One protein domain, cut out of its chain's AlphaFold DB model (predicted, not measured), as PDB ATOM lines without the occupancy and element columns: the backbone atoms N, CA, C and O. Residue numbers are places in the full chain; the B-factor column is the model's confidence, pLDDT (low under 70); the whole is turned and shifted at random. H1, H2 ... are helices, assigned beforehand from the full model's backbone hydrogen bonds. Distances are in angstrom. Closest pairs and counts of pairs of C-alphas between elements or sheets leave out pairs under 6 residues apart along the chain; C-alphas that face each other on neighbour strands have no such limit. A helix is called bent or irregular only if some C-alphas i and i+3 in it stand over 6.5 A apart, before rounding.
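Overview. This is residues 47 to 159 of the 168 residues of a protein of Parvularculaceae bacterium (UniProt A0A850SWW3). Helix H3 folds back into a V, bent H2 closes it to an open triangle, and H1 crosses arm H3b. The class is all helix: 113 printed residues with helices H1, H2, H3 and no named strand. It is only just loose, close to compact: radius of gyration of the C-alphas 16.1 A, spans 42 by 41 by 32 A.

Arrangement. H3, residues 103 to 157, and H2, residues 78 to 101, each assigned by hydrogen bonds as one helix, are bent: C-alphas 126 and 129 are 9.5 A apart, C-alphas 88 and 91 6.8 A. Arms H3a, residues 103 to 126, and H3b, residues 129 to 157, touch at a steep tilt of 59 degrees, closest C-alphas 116 and 135, 5.0 A, with residues 130 to 139 of H3b alone. H1, residues 48 to 68, touches residues 141 to 153 of H3b alone, closest C-alphas 59 and 145, 3.7 A. H2a, residues 78 to 88, touches H3b, closest C-alphas 84 and 142, 4.7 A, with residues 142 to 149 of H3b alone. H2b, residues 91 to 101, and H3a form a hairpin, closest C-alphas 99 and 105, 5.3 A, with residues 105 to 109 of H3a alone. Every O i to N i+4 pair is within hydrogen-bond range in H1 and H2a; in H2b 5 of 7, H3a 11 of 20, H3b 22 of 25.

Along the chain. H3a, irregular with C-alphas 122 and 125 7.2 A apart, begins at C-alpha 103 (46.413, 20.777, 7.808); H3b spans 43.1 A, ending at C-alpha 157 (45.625, 6.454, -26.292).

Size, cuts and confidence. The printed part has no cut and no long link; no printed residue is under pLDDT 70.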
ATOM      1  N   ARG A  47      20.652  25.298 -18.491       93.38
ATOM      2  CA  ARG A  47      20.980  24.247 -17.528       93.38
ATOM      3  C   ARG A  47      22.486  24.122 -17.342       93.38
ATOM      4  O   ARG A  47      23.259  24.112 -18.302       93.38
ATOM      5  N   PHE A  48      22.900  23.899 -16.095       94.44
ATOM      6  CA  PHE A  48      24.302  23.662 -15.737       94.44
ATOM      7  C   PHE A  48      24.948  22.546 -16.576       94.44
ATOM      8  O   PHE A  48      26.086  22.681 -17.018       94.44
ATOM      9  N   GLY A  49      24.215  21.461 -16.846       95.44
ATOM     10  CA  GLY A  49      24.718  20.336 -17.640       95.44
ATOM     11  C   GLY A  49      25.051  20.697 -19.094       95.44
ATOM     12  O   GLY A  49      26.019  20.172 -19.643       95.44
ATOM     13  N   GLU A  50      24.303  21.616 -19.708       94.75
ATOM     14  CA  GLU A  50      24.562  22.103 -21.074       94.75
ATOM     15  C   GLU A  50      25.846  22.936 -21.092       94.75
ATOM     16  O   GLU A  50      26.760  22.681 -21.881       94.75
ATOM     17  N   TRP A  51      25.968  23.862 -20.135       95.44
ATOM     18  CA  TRP A  51      27.180  24.651 -19.932       95.44
ATOM     19  C   TRP A  51      28.410  23.768 -19.660       95.44
ATOM     20  O   TRP A  51      29.475  23.989 -20.245       95.44
ATOM     21  N   TRP A  52      28.265  22.737 -18.822       96.50
ATOM     22  CA  TRP A  52      29.340  21.800 -18.496       96.50
ATOM     23  C   TRP A  52      29.809  21.045 -19.742       96.50
ATOM     24  O   TRP A  52      31.006  21.016 -20.033       96.50
ATOM     25  N   LYS A  53      28.882  20.485 -20.529       96.06
ATOM     26  CA  LYS A  53      29.214  19.783 -21.780       96.06
ATOM     27  C   LYS A  53      29.870  20.707 -22.805       96.06
ATOM     28  O   LYS A  53      30.860  20.307 -23.417       96.06
ATOM     29  N   ARG A  54      29.390  21.946 -22.957       95.06
ATOM     30  CA  ARG A  54      30.029  22.945 -23.829       95.06
ATOM     31  C   ARG A  54      31.450  23.278 -23.366       95.06
ATOM     32  O   ARG A  54      32.361  23.329 -24.189       95.06
ATOM     33  N   SER A  55      31.657  23.448 -22.063       96.44
ATOM     34  CA  SER A  55      32.980  23.727 -21.490       96.44
ATOM     35  C   SER A  55      33.932  22.533 -21.640       96.44
ATOM     36  O   SER A  55      35.092  22.712 -22.012       96.44
ATOM     37  N   MET A  56      33.433  21.301 -21.475       97.25
ATOM     38  CA  MET A  56      34.185  20.087 -21.817       97.25
ATOM     39  C   MET A  56      34.550  20.040 -23.305       97.25
ATOM     40  O   MET A  56      35.681  19.693 -23.636       97.25
ATOM     41  N   ARG A  57      33.631  20.401 -24.214       96.31
ATOM     42  CA  ARG A  57      33.913  20.461 -25.660       96.31
ATOM     43  C   ARG A  57      35.034  21.453 -25.974       96.31
ATOM     44  O   ARG A  57      35.905  21.132 -26.777       96.31
ATOM     45  N   ALA A  58      35.052  22.612 -25.315       95.94
ATOM     46  CA  ALA A  58      36.132  23.587 -25.459       95.94
ATOM     47  C   ALA A  58      37.480  23.033 -24.969       95.94
ATOM     48  O   ALA A  58      38.467  23.103 -25.694       95.94
ATOM     49  N   GLY A  59      37.522  22.419 -23.784       97.25
ATOM     50  CA  GLY A  59      38.754  21.819 -23.263       97.25
ATOM     51  C   GLY A  59      39.278  20.642 -24.084       97.25
ATOM     52  O   GLY A  59      40.489  20.496 -24.250       97.25
ATOM     53  N   HIS A  60      38.377  19.839 -24.656       97.31
ATOM     54  CA  HIS A  60      38.735  18.810 -25.633       97.31
ATOM     55  C   HIS A  60      39.393  19.436 -26.871       97.31
ATOM     56  O   HIS A  60      40.501  19.036 -27.220       97.31
ATOM     57  N   ALA A  61      38.791  20.482 -27.451       96.50
ATOM     58  CA  ALA A  61      39.360  21.198 -28.597       96.50
ATOM     59  C   ALA A  61      40.724  21.834 -28.283       96.50
ATOM     60  O   ALA A  61      41.638  21.772 -29.105       96.50
ATOM     61  N   PHE A  62      40.892  22.410 -27.086       97.38
ATOM     62  CA  PHE A  62      42.181  22.942 -26.638       97.38
ATOM     63  C   PHE A  62      43.251  21.854 -26.635       97.38
ATOM     64  O   PHE A  62      44.323  22.051 -27.209       97.38
ATOM     65  N   ALA A  63      42.958  20.692 -26.048       96.94
ATOM     66  CA  ALA A  63      43.890  19.573 -26.010       96.94
ATOM     67  C   ALA A  63      44.181  19.024 -27.416       96.94
ATOM     68  O   ALA A  63      45.346  18.893 -27.784       96.94
ATOM     69  N   GLU A  64      43.147  18.778 -28.221       96.81
ATOM     70  CA  GLU A  64      43.272  18.189 -29.554       96.81
ATOM     71  C   GLU A  64      44.057  19.070 -30.525       96.81
ATOM     72  O   GLU A  64      45.021  18.612 -31.145       96.81
ATOM     73  N   VAL A  65      43.684  20.346 -30.640       96.62
ATOM     74  CA  VAL A  65      44.330  21.268 -31.581       96.62
ATOM     75  C   VAL A  65      45.743  21.621 -31.113       96.62
ATOM     76  O   VAL A  65      46.650  21.696 -31.945       96.62
ATOM     77  N   SER A  66      45.972  21.786 -29.803       96.56
ATOM     78  CA  SER A  66      47.324  22.048 -29.285       96.56
ATOM     79  C   SER A  66      48.273  20.862 -29.475       96.56
ATOM     80  O   SER A  66      49.449  21.070 -29.770       96.56
ATOM     81  N   ASP A  67      47.783  19.625 -29.365       95.44
ATOM     82  CA  ASP A  67      48.572  18.416 -29.610       95.44
ATOM     83  C   ASP A  67      48.849  18.214 -31.109       95.44
ATOM     84  O   ASP A  67      49.990  17.957 -31.510       95.44
ATOM     85  N   LEU A  68      47.838  18.430 -31.961       94.88
ATOM     86  CA  LEU A  68      47.982  18.411 -33.421       94.88
ATOM     87  C   LEU A  68      49.063  19.394 -33.898       94.88
ATOM     88  O   LEU A  68      49.894  19.047 -34.737       94.88
ATOM     89  N   HIS A  69      49.082  20.596 -33.320       95.25
ATOM     90  CA  HIS A  69      49.992  21.685 -33.680       95.25
ATOM     91  C   HIS A  69      51.123  21.888 -32.668       95.25
ATOM     92  O   HIS A  69      51.695  22.972 -32.569       95.25
ATOM     93  N   ARG A  70      51.528  20.844 -31.935       93.69
ATOM     94  CA  ARG A  70      52.546  20.956 -30.869       93.69
ATOM     95  C   ARG A  70      53.917  21.467 -31.335       93.69
ATOM     96  O   ARG A  70      54.696  21.974 -30.533       93.69
ATOM     97  N   ARG A  71      54.234  21.284 -32.623       92.12
ATOM     98  CA  ARG A  71      55.482  21.743 -33.269       92.12
ATOM     99  C   ARG A  71      55.343  23.114 -33.935       92.12
ATOM    100  O   ARG A  71      56.343  23.665 -34.380       92.12
ATOM    101  N   SER A  72      54.128  23.648 -33.999       91.94
ATOM    102  CA  SER A  72      53.845  24.959 -34.564       91.94
ATOM    103  C   SER A  72      54.486  26.055 -33.704       91.94
ATOM    104  O   SER A  72      54.331  26.027 -32.474       91.94
ATOM    105  N   PRO A  73      55.177  27.048 -34.291       88.31
ATOM    106  CA  PRO A  73      55.721  28.170 -33.527       88.31
ATOM    107  C   PRO A  73      54.621  29.019 -32.866       88.31
ATOM    108  O   PRO A  73      54.886  29.701 -31.879       88.31
ATOM    109  N   GLN A  74      53.376  28.948 -33.352       86.69
ATOM    110  CA  GLN A  74      52.225  29.667 -32.805       86.69
ATOM    111  C   GLN A  74      51.699  29.053 -31.496       86.69
ATOM    112  O   GLN A  74      51.052  29.767 -30.731       86.69
ATOM    113  N   ARG A  75      51.967  27.761 -31.231       87.94
ATOM    114  CA  ARG A  75      51.613  27.033 -29.988       87.94
ATOM    115  C   ARG A  75      50.188  27.300 -29.479       87.94
ATOM    116  O   ARG A  75      49.981  27.553 -28.288       87.94
ATOM    117  N   ILE A  76      49.205  27.259 -30.379       94.75
ATOM    118  CA  ILE A  76      47.807  27.552 -30.043       94.75
ATOM    119  C   ILE A  76      47.313  26.642 -28.910       94.75
ATOM    120  O   ILE A  76      47.563  25.439 -28.909       94.75
ATOM    121  N   TRP A  77      46.652  27.236 -27.920       95.94
ATOM    122  CA  TRP A  77      45.977  26.562 -26.804       95.94
ATOM    123  C   TRP A  77      46.808  25.649 -25.894       95.94
ATOM    124  O   TRP A  77      46.272  25.056 -24.959       95.94
ATOM    125  N   ALA A  78      48.131  25.588 -26.066       95.31
ATOM    126  CA  ALA A  78      48.999  24.851 -25.149       95.31
ATOM    127  C   ALA A  78      48.934  25.434 -23.720       95.31
ATOM    128  O   ALA A  78      48.977  24.697 -22.733       95.31
ATOM    129  N   GLY A  79      48.810  26.760 -23.596       95.94
ATOM    130  CA  GLY A  79      48.660  27.444 -22.309       95.94
ATOM    131  C   GLY A  79      47.314  27.162 -21.642       95.94
ATOM    132  O   GLY A  79      47.268  26.913 -20.438       95.94
ATOM    133  N   GLU A  80      46.237  27.170 -22.421       96.25
ATOM    134  CA  GLU A  80      44.863  26.874 -22.007       96.25
ATOM    135  C   GLU A  80      44.765  25.453 -21.453       96.25
ATOM    136  O   GLU A  80      44.351  25.279 -20.306       96.25
ATOM    137  N   THR A  81      45.245  24.464 -22.215       96.19
ATOM    138  CA  THR A  81      45.275  23.054 -21.807       96.19
ATOM    139  C   THR A  81      46.071  22.873 -20.516       96.19
ATOM    140  O   THR A  81      45.568  22.298 -19.550       96.19
ATOM    141  N   ARG A  82      47.294  23.421 -20.437       96.38
ATOM    142  CA  ARG A  82      48.126  23.321 -19.222       96.38
ATOM    143  C   ARG A  82      47.456  23.966 -18.014       96.38
ATOM    144  O   ARG A  82      47.446  23.369 -16.944       96.38
ATOM    145  N   ARG A  83      46.894  25.168 -18.168       96.31
ATOM    146  CA  ARG A  83      46.201  25.873 -17.079       96.31
ATOM    147  C   ARG A  83      44.988  25.099 -16.585       96.31
ATOM    148  O   ARG A  83      44.794  25.072 -15.375       96.31
ATOM    149  N   ALA A  84      44.214  24.478 -17.476       96.69
ATOM    150  CA  ALA A  84      43.088  23.640 -17.079       96.69
ATOM    151  C   ALA A  84      43.559  22.523 -16.135       96.69
ATOM    152  O   ALA A  84      43.141  22.498 -14.983       96.69
ATOM    153  N   PHE A  85      44.533  21.704 -16.552       97.50
ATOM    154  CA  PHE A  85      45.072  20.617 -15.722       97.50
ATOM    155  C   PHE A  85      45.756  21.087 -14.434       97.50
ATOM    156  O   PHE A  85      45.584  20.470 -13.380       97.50
ATOM    157  N   LEU A  86      46.531  22.173 -14.498       97.06
ATOM    158  CA  LEU A  86      47.219  22.710 -13.326       97.06
ATOM    159  C   LEU A  86      46.220  23.131 -12.248       97.06
ATOM    160  O   LEU A  86      46.385  22.762 -11.089       97.06
ATOM    161  N   TRP A  87      45.168  23.854 -12.635       95.50
ATOM    162  CA  TRP A  87      44.168  24.361 -11.698       95.50
ATOM    163  C   TRP A  87      43.104  23.338 -11.312       95.50
ATOM    164  O   TRP A  87      42.501  23.498 -10.262       95.50
ATOM    165  N   SER A  88      42.833  22.302 -12.099       94.88
ATOM    166  CA  SER A  88      41.751  21.363 -11.774       94.88
ATOM    167  C   SER A  88      42.225  20.019 -11.229       94.88
ATOM    168  O   SER A  88      41.415  19.282 -10.677       94.88
ATOM    169  N   ALA A  89      43.499  19.666 -11.421       94.12
ATOM    170  CA  ALA A  89      44.035  18.363 -11.038       94.12
ATOM    171  C   ALA A  89      45.317  18.494 -10.214       94.12
ATOM    172  O   ALA A  89      45.349  18.042  -9.071       94.12
ATOM    173  N   VAL A  90      46.353  19.148 -10.748       96.00
ATOM    174  CA  VAL A  90      47.670  19.188 -10.087       96.00
ATOM    175  C   VAL A  90      47.609  19.957  -8.770       96.00
ATOM    176  O   VAL A  90      47.980  19.406  -7.738       96.00
ATOM    177  N   ALA A  91      47.117  21.199  -8.781       95.31
ATOM    178  CA  ALA A  91      47.073  22.028  -7.580       95.31
ATOM    179  C   ALA A  91      46.170  21.439  -6.479       95.31
ATOM    180  O   ALA A  91      46.666  21.287  -5.363       95.31
ATOM    181  N   PRO A  92      44.913  21.017  -6.741       94.56
ATOM    182  CA  PRO A  92      44.084  20.407  -5.701       94.56
ATOM    183  C   PRO A  92      44.712  19.140  -5.119       94.56
ATOM    184  O   PRO A  92      44.776  18.993  -3.903       94.56
ATOM    185  N   THR A  93      45.227  18.248  -5.970       95.81
ATOM    186  CA  THR A  93      45.802  16.970  -5.518       95.81
ATOM    187  C   THR A  93      47.065  17.189  -4.689       95.81
ATOM    188  O   THR A  93      47.225  16.570  -3.639       95.81
ATOM    189  N   ALA A  94      47.939  18.105  -5.117       96.50
ATOM    190  CA  ALA A  94      49.143  18.453  -4.368       96.50
ATOM    191  C   ALA A  94      48.809  19.048  -2.991       96.50
ATOM    192  O   ALA A  94      49.447  18.692  -2.004       96.50
ATOM    193  N   LEU A  95      47.789  19.910  -2.908       96.12
ATOM    194  CA  LEU A  95      47.355  20.509  -1.644       96.12
ATOM    195  C   LEU A  95      46.711  19.490  -0.699       96.12
ATOM    196  O   LEU A  95      46.990  19.520   0.497       96.12
ATOM    197  N   LEU A  96      45.906  18.563  -1.222       95.75
ATOM    198  CA  LEU A  96      45.337  17.472  -0.425       95.75
ATOM    199  C   LEU A  96      46.431  16.561   0.141       95.75
ATOM    200  O   LEU A  96      46.389  16.217   1.320       95.75
ATOM    201  N   PHE A  97      47.441  16.222  -0.668       96.75
ATOM    202  CA  PHE A  97      48.578  15.427  -0.207       96.75
ATOM    203  C   PHE A  97      49.404  16.175   0.845       96.75
ATOM    204  O   PHE A  97      49.702  15.621   1.900       96.75
ATOM    205  N   ALA A  98      49.704  17.456   0.616       95.75
ATOM    206  CA  ALA A  98      50.391  18.296   1.595       95.75
ATOM    207  C   ALA A  98      49.601  18.424   2.911       95.75
ATOM    208  O   ALA A  98      50.200  18.460   3.984       95.75
ATOM    209  N   GLY A  99      48.265  18.398   2.851       96.00
ATOM    210  CA  GLY A  99      47.377  18.372   4.016       96.00
ATOM    211  C   GLY A  99      47.633  17.213   4.986       96.00
ATOM    212  O   GLY A  99      47.400  17.364   6.183       96.00
ATOM    213  N   THR A 100      48.162  16.085   4.493       95.94
ATOM    214  CA  THR A 100      48.548  14.935   5.333       95.94
ATOM    215  C   THR A 100      49.812  15.195   6.155       95.94
ATOM    216  O   THR A 100      49.978  14.613   7.222       95.94
ATOM    217  N   VAL A 101      50.678  16.100   5.682       96.75
ATOM    218  CA  VAL A 101      51.873  16.570   6.401       96.75
ATOM    219  C   VAL A 101      51.495  17.665   7.397       96.75
ATOM    220  O   VAL A 101      51.961  17.664   8.532       96.75
ATOM    221  N   SER A 102      50.648  18.609   6.980       96.12
ATOM    222  CA  SER A 102      50.104  19.646   7.858       96.12
ATOM    223  C   SER A 102      48.756  20.155   7.343       96.12
ATOM    224  O   SER A 102      48.680  20.599   6.191       96.12
ATOM    225  N   PRO A 103      47.710  20.219   8.192       95.00
ATOM    226  CA  PRO A 103      46.413  20.777   7.808       95.00
ATOM    227  C   PRO A 103      46.490  22.226   7.308       95.00
ATOM    228  O   PRO A 103      45.615  22.666   6.566       95.00
ATOM    229  N   LEU A 104      47.544  22.969   7.666       96.12
ATOM    230  CA  LEU A 104      47.726  24.363   7.261       96.12
ATOM    231  C   LEU A 104      47.831  24.523   5.735       96.12
ATOM    232  O   LEU A 104      47.377  25.528   5.191       96.12
ATOM    233  N   TYR A 105      48.356  23.520   5.024       94.81
ATOM    234  CA  TYR A 105      48.431  23.552   3.561       94.81
ATOM    235  C   TYR A 105      47.050  23.544   2.896       94.81
ATOM    236  O   TYR A 105      46.902  24.079   1.797       94.81
ATOM    237  N   LEU A 106      46.016  23.023   3.567       94.50
ATOM    238  CA  LEU A 106      44.646  23.057   3.052       94.50
ATOM    239  C   LEU A 106      44.087  24.483   2.986       94.50
ATOM    240  O   LEU A 106      43.218  24.746   2.158       94.50
ATOM    241  N   LEU A 107      44.626  25.435   3.762       96.25
ATOM    242  CA  LEU A 107      44.250  26.849   3.646       96.25
ATOM    243  C   LEU A 107      44.573  27.423   2.263       96.25
ATOM    244  O   LEU A 107      43.896  28.343   1.813       96.25
ATOM    245  N   LEU A 108      45.546  26.861   1.540       95.62
ATOM    246  CA  LEU A 108      45.853  27.288   0.173       95.62
ATOM    247  C   LEU A 108      44.719  26.966  -0.813       95.62
ATOM    248  O   LEU A 108      44.648  27.592  -1.871       95.62
ATOM    249  N   LEU A 109      43.776  26.078  -0.470       94.50
ATOM    250  CA  LEU A 109      42.553  25.881  -1.259       94.50
ATOM    251  C   LEU A 109      41.666  27.136  -1.274       94.50
ATOM    252  O   LEU A 109      40.875  27.305  -2.202       94.50
ATOM    253  N   LEU A 110      41.853  28.075  -0.335       96.12
ATOM    254  CA  LEU A 110      41.216  29.394  -0.379       96.12
ATOM    255  C   LEU A 110      41.660  30.232  -1.591       96.12
ATOM    256  O   LEU A 110      40.997  31.214  -1.926       96.12
ATOM    257  N   ALA A 111      42.707  29.826  -2.317       95.81
ATOM    258  CA  ALA A 111      43.078  30.440  -3.589       95.81
ATOM    259  C   ALA A 111      41.947  30.383  -4.636       95.81
ATOM    260  O   ALA A 111      41.820  31.304  -5.440       95.81
ATOM    261  N   TYR A 112      41.090  29.352  -4.621       95.31
ATOM    262  CA  TYR A 112      39.957  29.227  -5.550       95.31
ATOM    263  C   TYR A 112      38.852  30.262  -5.287       95.31
ATOM    264  O   TYR A 112      38.528  31.016  -6.213       95.31
ATOM    265  N   PRO A 113      38.286  30.375  -4.065       96.38
ATOM    266  CA  PRO A 113      37.331  31.436  -3.763       96.38
ATOM    267  C   PRO A 113      37.967  32.829  -3.854       96.38
ATOM    268  O   PRO A 113      37.315  33.749  -4.344       96.38
ATOM    269  N   ALA A 114      39.248  32.995  -3.498       97.00
ATOM    270  CA  ALA A 114      39.957  34.261  -3.701       97.00
ATOM    271  C   ALA A 114      40.051  34.639  -5.190       97.00
ATOM    272  O   ALA A 114      39.838  35.796  -5.556       97.00
ATOM    273  N   GLN A 115      40.304  33.669  -6.075       96.69
ATOM    274  CA  GLN A 115      40.324  33.895  -7.519       96.69
ATOM    275  C   GLN A 115      38.937  34.259  -8.060       96.69
ATOM    276  O   GLN A 115      38.830  35.176  -8.877       96.69
ATOM    277  N   ALA A 116      37.877  33.590  -7.600       96.50
ATOM    278  CA  ALA A 116      36.506  33.952  -7.953       96.50
ATOM    279  C   ALA A 116      36.176  35.382  -7.487       96.50
ATOM    280  O   ALA A 116      35.687  36.190  -8.276       96.50
ATOM    281  N   ALA A 117      36.540  35.745  -6.254       97.25
ATOM    282  CA  ALA A 117      36.360  37.096  -5.732       97.25
ATOM    283  C   ALA A 117      37.129  38.142  -6.557       97.25
ATOM    284  O   ALA A 117      36.575  39.185  -6.906       97.25
ATOM    285  N   ARG A 118      38.378  37.852  -6.946       97.62
ATOM    286  CA  ARG A 118      39.191  38.731  -7.804       97.62
ATOM    287  C   ARG A 118      38.536  38.972  -9.166       97.62
ATOM    288  O   ARG A 118      38.497  40.110  -9.632       97.62
ATOM    289  N   LEU A 119      38.020  37.917  -9.803       96.62
ATOM    290  CA  LEU A 119      37.316  38.015 -11.087       96.62
ATOM    291  C   LEU A 119      36.021  38.819 -10.954       96.62
ATOM    292  O   LEU A 119      35.769  39.717 -11.759       96.62
ATOM    293  N   TRP A 120      35.247  38.555  -9.903       97.38
ATOM    294  CA  TRP A 120      34.029  39.297  -9.601       97.38
ATOM    295  C   TRP A 120      34.313  40.790  -9.394       97.38
ATOM    296  O   TRP A 120      33.680  41.629 -10.032       97.38
ATOM    297  N   LEU A 121      35.315  41.143  -8.581       96.81
ATOM    298  CA  LEU A 121      35.707  42.535  -8.330       96.81
ATOM    299  C   LEU A 121      36.114  43.277  -9.611       96.81
ATOM    300  O   LEU A 121      35.800  44.461  -9.752       96.81
ATOM    301  N   GLY A 122      36.789  42.593 -10.540       96.12
ATOM    302  CA  GLY A 122      37.175  43.157 -11.836       96.12
ATOM    303  C   GLY A 122      36.002  43.335 -12.805       96.12
ATOM    304  O   GLY A 122      35.999  44.272 -13.603       96.12
ATOM    305  N   ALA A 123      34.990  42.472 -12.718       95.62
ATOM    306  CA  ALA A 123      33.847  42.459 -13.629       95.62
ATOM    307  C   ALA A 123      32.629  43.254 -13.121       95.62
ATOM    308  O   ALA A 123      31.850  43.749 -13.935       95.62
ATOM    309  N   ARG A 124      32.470  43.437 -11.801       95.75
ATOM    310  CA  ARG A 124      31.249  43.994 -11.178       95.75
ATOM    311  C   ARG A 124      30.830  45.360 -11.712       95.75
ATOM    312  O   ARG A 124      29.643  45.617 -11.843       95.75
ATOM    313  N   ARG A 125      31.789  46.231 -12.056       93.88
ATOM    314  CA  ARG A 125      31.491  47.573 -12.589       93.88
ATOM    315  C   ARG A 125      30.926  47.537 -14.008       93.88
ATOM    316  O   ARG A 125      30.228  48.462 -14.390       93.88
ATOM    317  N   ARG A 126      31.268  46.507 -14.787       94.75
ATOM    318  CA  ARG A 126      30.862  46.371 -16.194       94.75
ATOM    319  C   ARG A 126      29.637  45.479 -16.362       94.75
ATOM    320  O   ARG A 126      28.842  45.731 -17.251       94.75
ATOM    321  N   LEU A 127      29.516  44.444 -15.530       93.31
ATOM    322  CA  LEU A 127      28.526  43.375 -15.698       93.31
ATOM    323  C   LEU A 127      27.470  43.316 -14.585       93.31
ATOM    324  O   LEU A 127      26.548  42.516 -14.677       93.31
ATOM    325  N   GLY A 128      27.587  44.121 -13.522       94.44
ATOM    326  CA  GLY A 128      26.592  44.164 -12.447       94.44
ATOM    327  C   GLY A 128      26.307  42.782 -11.846       94.44
ATOM    328  O   GLY A 128      27.212  42.141 -11.302       94.44
ATOM    329  N   ALA A 129      25.056  42.329 -11.965       93.12
ATOM    330  CA  ALA A 129      24.588  41.040 -11.452       93.12
ATOM    331  C   ALA A 129      25.288  39.831 -12.104       93.12
ATOM    332  O   ALA A 129      25.550  38.836 -11.424       93.12
ATOM    333  N   ASP A 130      25.693  39.936 -13.374       93.56
ATOM    334  CA  ASP A 130      26.298  38.824 -14.123       93.56
ATOM    335  C   ASP A 130      27.766  38.573 -13.757       93.56
ATOM    336  O   ASP A 130      28.335  37.525 -14.076       93.56
ATOM    337  N   ALA A 131      28.398  39.500 -13.031       95.44
ATOM    338  CA  ALA A 131      29.788  39.355 -12.609       95.44
ATOM    339  C   ALA A 131      30.003  38.140 -11.689       95.44
ATOM    340  O   ALA A 131      31.066  37.519 -11.732       95.44
ATOM    341  N   GLY A 132      29.019  37.817 -10.841       95.81
ATOM    342  CA  GLY A 132      29.088  36.694  -9.901       95.81
ATOM    343  C   GLY A 132      29.079  35.346 -10.623       95.81
ATOM    344  O   GLY A 132      30.055  34.597 -10.508       95.81
ATOM    345  N   PRO A 133      28.033  35.059 -11.424       94.00
ATOM    346  CA  PRO A 133      27.984  33.881 -12.281       94.00
ATOM    347  C   PRO A 133      29.220  33.759 -13.171       94.00
ATOM    348  O   PRO A 133      29.857  32.707 -13.170       94.00
ATOM    349  N   LEU A 134      29.628  34.831 -13.862       94.69
ATOM    350  CA  LEU A 134      30.824  34.810 -14.707       94.69
ATOM    351  C   LEU A 134      32.059  34.333 -13.931       94.69
ATOM    352  O   LEU A 134      32.777  33.448 -14.400       94.69
ATOM    353  N   ALA A 135      32.313  34.904 -12.753       96.19
ATOM    354  CA  ALA A 135      33.472  34.556 -11.942       96.19
ATOM    355  C   ALA A 135      33.442  33.089 -11.490       96.19
ATOM    356  O   ALA A 135      34.442  32.380 -11.641       96.19
ATOM    357  N   LEU A 136      32.292  32.623 -10.995       95.88
ATOM    358  CA  LEU A 136      32.105  31.243 -10.551       95.88
ATOM    359  C   LEU A 136      32.302  30.252 -11.706       95.88
ATOM    360  O   LEU A 136      33.126  29.341 -11.611       95.88
ATOM    361  N   TYR A 137      31.600  30.461 -12.823       95.69
ATOM    362  CA  TYR A 137      31.687  29.599 -14.000       95.69
ATOM    363  C   TYR A 137      33.070  29.642 -14.654       95.69
ATOM    364  O   TYR A 137      33.513  28.638 -15.200       95.69
ATOM    365  N   THR A 138      33.816  30.744 -14.549       95.31
ATOM    366  CA  THR A 138      35.203  30.800 -15.042       95.31
ATOM    367  C   THR A 138      36.127  29.869 -14.254       95.31
ATOM    368  O   THR A 138      36.975  29.197 -14.844       95.31
ATOM    369  N   VAL A 139      35.972  29.809 -12.927       96.19
ATOM    370  CA  VAL A 139      36.774  28.921 -12.071       96.19
ATOM    371  C   VAL A 139      36.341  27.466 -12.254       96.19
ATOM    372  O   VAL A 139      37.182  26.610 -12.533       96.19
ATOM    373  N   LEU A 140      35.034  27.189 -12.183       96.38
ATOM    374  CA  LEU A 140      34.483  25.845 -12.405       96.38
ATOM    375  C   LEU A 140      34.776  25.322 -13.818       96.38
ATOM    376  O   LEU A 140      35.013  24.129 -14.007       96.38
ATOM    377  N   GLY A 141      34.817  26.214 -14.808       96.81
ATOM    378  CA  GLY A 141      35.082  25.883 -16.204       96.81
ATOM    379  C   GLY A 141      36.423  25.186 -16.405       96.81
ATOM    380  O   GLY A 141      36.522  24.330 -17.276       96.81
ATOM    381  N   LYS A 142      37.430  25.439 -15.555       97.00
ATOM    382  CA  LYS A 142      38.725  24.737 -15.630       97.00
ATOM    383  C   LYS A 142      38.618  23.245 -15.354       97.00
ATOM    384  O   LYS A 142      39.329  22.469 -15.987       97.00
ATOM    385  N   PHE A 143      37.691  22.835 -14.492       97.44
ATOM    386  CA  PHE A 143      37.419  21.423 -14.234       97.44
ATOM    387  C   PHE A 143      36.738  20.759 -15.431       97.44
ATOM    388  O   PHE A 143      37.148  19.674 -15.843       97.44
ATOM    389  N   ALA A 144      35.757  21.433 -16.038       97.44
ATOM    390  CA  ALA A 144      35.110  20.945 -17.253       97.44
ATOM    391  C   ALA A 144      36.102  20.871 -18.427       97.44
ATOM    392  O   ALA A 144      36.189  19.852 -19.107       97.44
ATOM    393  N   GLU A 145      36.900  21.918 -18.643       98.25
ATOM    394  CA  GLU A 145      37.930  21.947 -19.682       98.25
ATOM    395  C   GLU A 145      38.925  20.787 -19.514       98.25
ATOM    396  O   GLU A 145      39.207  20.058 -20.467       98.25
ATOM    397  N   ALA A 146      39.419  20.562 -18.293       97.88
ATOM    398  CA  ALA A 146      40.330  19.459 -18.016       97.88
ATOM    399  C   ALA A 146      39.674  18.093 -18.242       97.88
ATOM    400  O   ALA A 146      40.303  17.224 -18.837       97.88
ATOM    401  N   ALA A 147      38.409  17.904 -17.851       97.56
ATOM    402  CA  ALA A 147      37.666  16.678 -18.152       97.56
ATOM    403  C   ALA A 147      37.560  16.429 -19.670       97.56
ATOM    404  O   ALA A 147      37.744  15.300 -20.133       97.56
ATOM    405  N   GLY A 148      37.347  17.487 -20.458       96.69
ATOM    406  CA  GLY A 148      37.411  17.445 -21.920       96.69
ATOM    407  C   GLY A 148      38.785  17.026 -22.450       96.69
ATOM    408  O   GLY A 148      38.878  16.138 -23.301       96.69
ATOM    409  N   GLY A 149      39.854  17.607 -21.903       97.12
ATOM    410  CA  GLY A 149      41.233  17.256 -22.242       97.12
ATOM    411  C   GLY A 149      41.588  15.807 -21.890       97.12
ATOM    412  O   GLY A 149      42.176  15.102 -22.708       97.12
ATOM    413  N   VAL A 150      41.176  15.318 -20.713       96.69
ATOM    414  CA  VAL A 150      41.324  13.902 -20.325       96.69
ATOM    415  C   VAL A 150      40.619  13.008 -21.336       96.69
ATOM    416  O   VAL A 150      41.220  12.052 -21.822       96.69
ATOM    417  N   LYS A 151      39.370  13.331 -21.697       95.81
ATOM    418  CA  LYS A 151      38.599  12.560 -22.681       95.81
ATOM    419  C   LYS A 151      39.325  12.472 -24.027       95.81
ATOM    420  O   LYS A 151      39.353  11.393 -24.616       95.81
ATOM    421  N   TYR A 152      39.932  13.568 -24.492       96.06
ATOM    422  CA  TYR A 152      40.750  13.566 -25.707       96.06
ATOM    423  C   TYR A 152      41.932  12.594 -25.600       96.06
ATOM    424  O   TYR A 152      42.025  11.651 -26.389       96.06
ATOM    425  N   PHE A 153      42.808  12.787 -24.607       95.62
ATOM    426  CA  PHE A 153      44.022  11.976 -24.467       95.62
ATOM    427  C   PHE A 153      43.709  10.497 -24.236       95.62
ATOM    428  O   PHE A 153      44.390   9.627 -24.777       95.62
ATOM    429  N   TRP A 154      42.638  10.206 -23.499       95.75
ATOM    430  CA  TRP A 154      42.152   8.851 -23.272       95.75
ATOM    431  C   TRP A 154      41.688   8.160 -24.556       95.75
ATOM    432  O   TRP A 154      42.073   7.021 -24.827       95.75
ATOM    433  N   ASN A 155      40.878   8.841 -25.369       94.00
ATOM    434  CA  ASN A 155      40.423   8.303 -26.650       94.00
ATOM    435  C   ASN A 155      41.600   8.098 -27.608       94.00
ATOM    436  O   ASN A 155      41.721   7.027 -28.203       94.00
ATOM    437  N   ARG A 156      42.512   9.073 -27.676       92.56
ATOM    438  CA  ARG A 156      43.731   8.992 -28.485       92.56
ATOM    439  C   ARG A 156      44.613   7.808 -28.087       92.56
ATOM    440  O   ARG A 156      45.039   7.063 -28.963       92.56
ATOM    441  N   ALA A 157      44.844   7.592 -26.791       93.50
ATOM    442  CA  ALA A 157      45.625   6.454 -26.292       93.50
ATOM    443  C   ALA A 157      45.006   5.094 -26.661       93.50
ATOM    444  O   ALA A 157      45.712   4.101 -26.784       93.50
ATOM    445  N   ARG A 158      43.687   5.056 -26.877       93.31
ATOM    446  CA  ARG A 158      42.933   3.871 -27.314       93.31
ATOM    447  C   ARG A 158      42.767   3.775 -28.835       93.31
ATOM    448  O   ARG A 158      42.019   2.917 -29.295       93.31
ATOM    449  N   GLY A 159      43.382   4.677 -29.603       87.19
ATOM    450  CA  GLY A 159      43.212   4.759 -31.057       87.19
ATOM    451  C   GLY A 159      41.789   5.114 -31.500       87.19
ATOM    452  O   GLY A 159      41.429   4.875 -32.649       87.19
TER     453      GLY A 159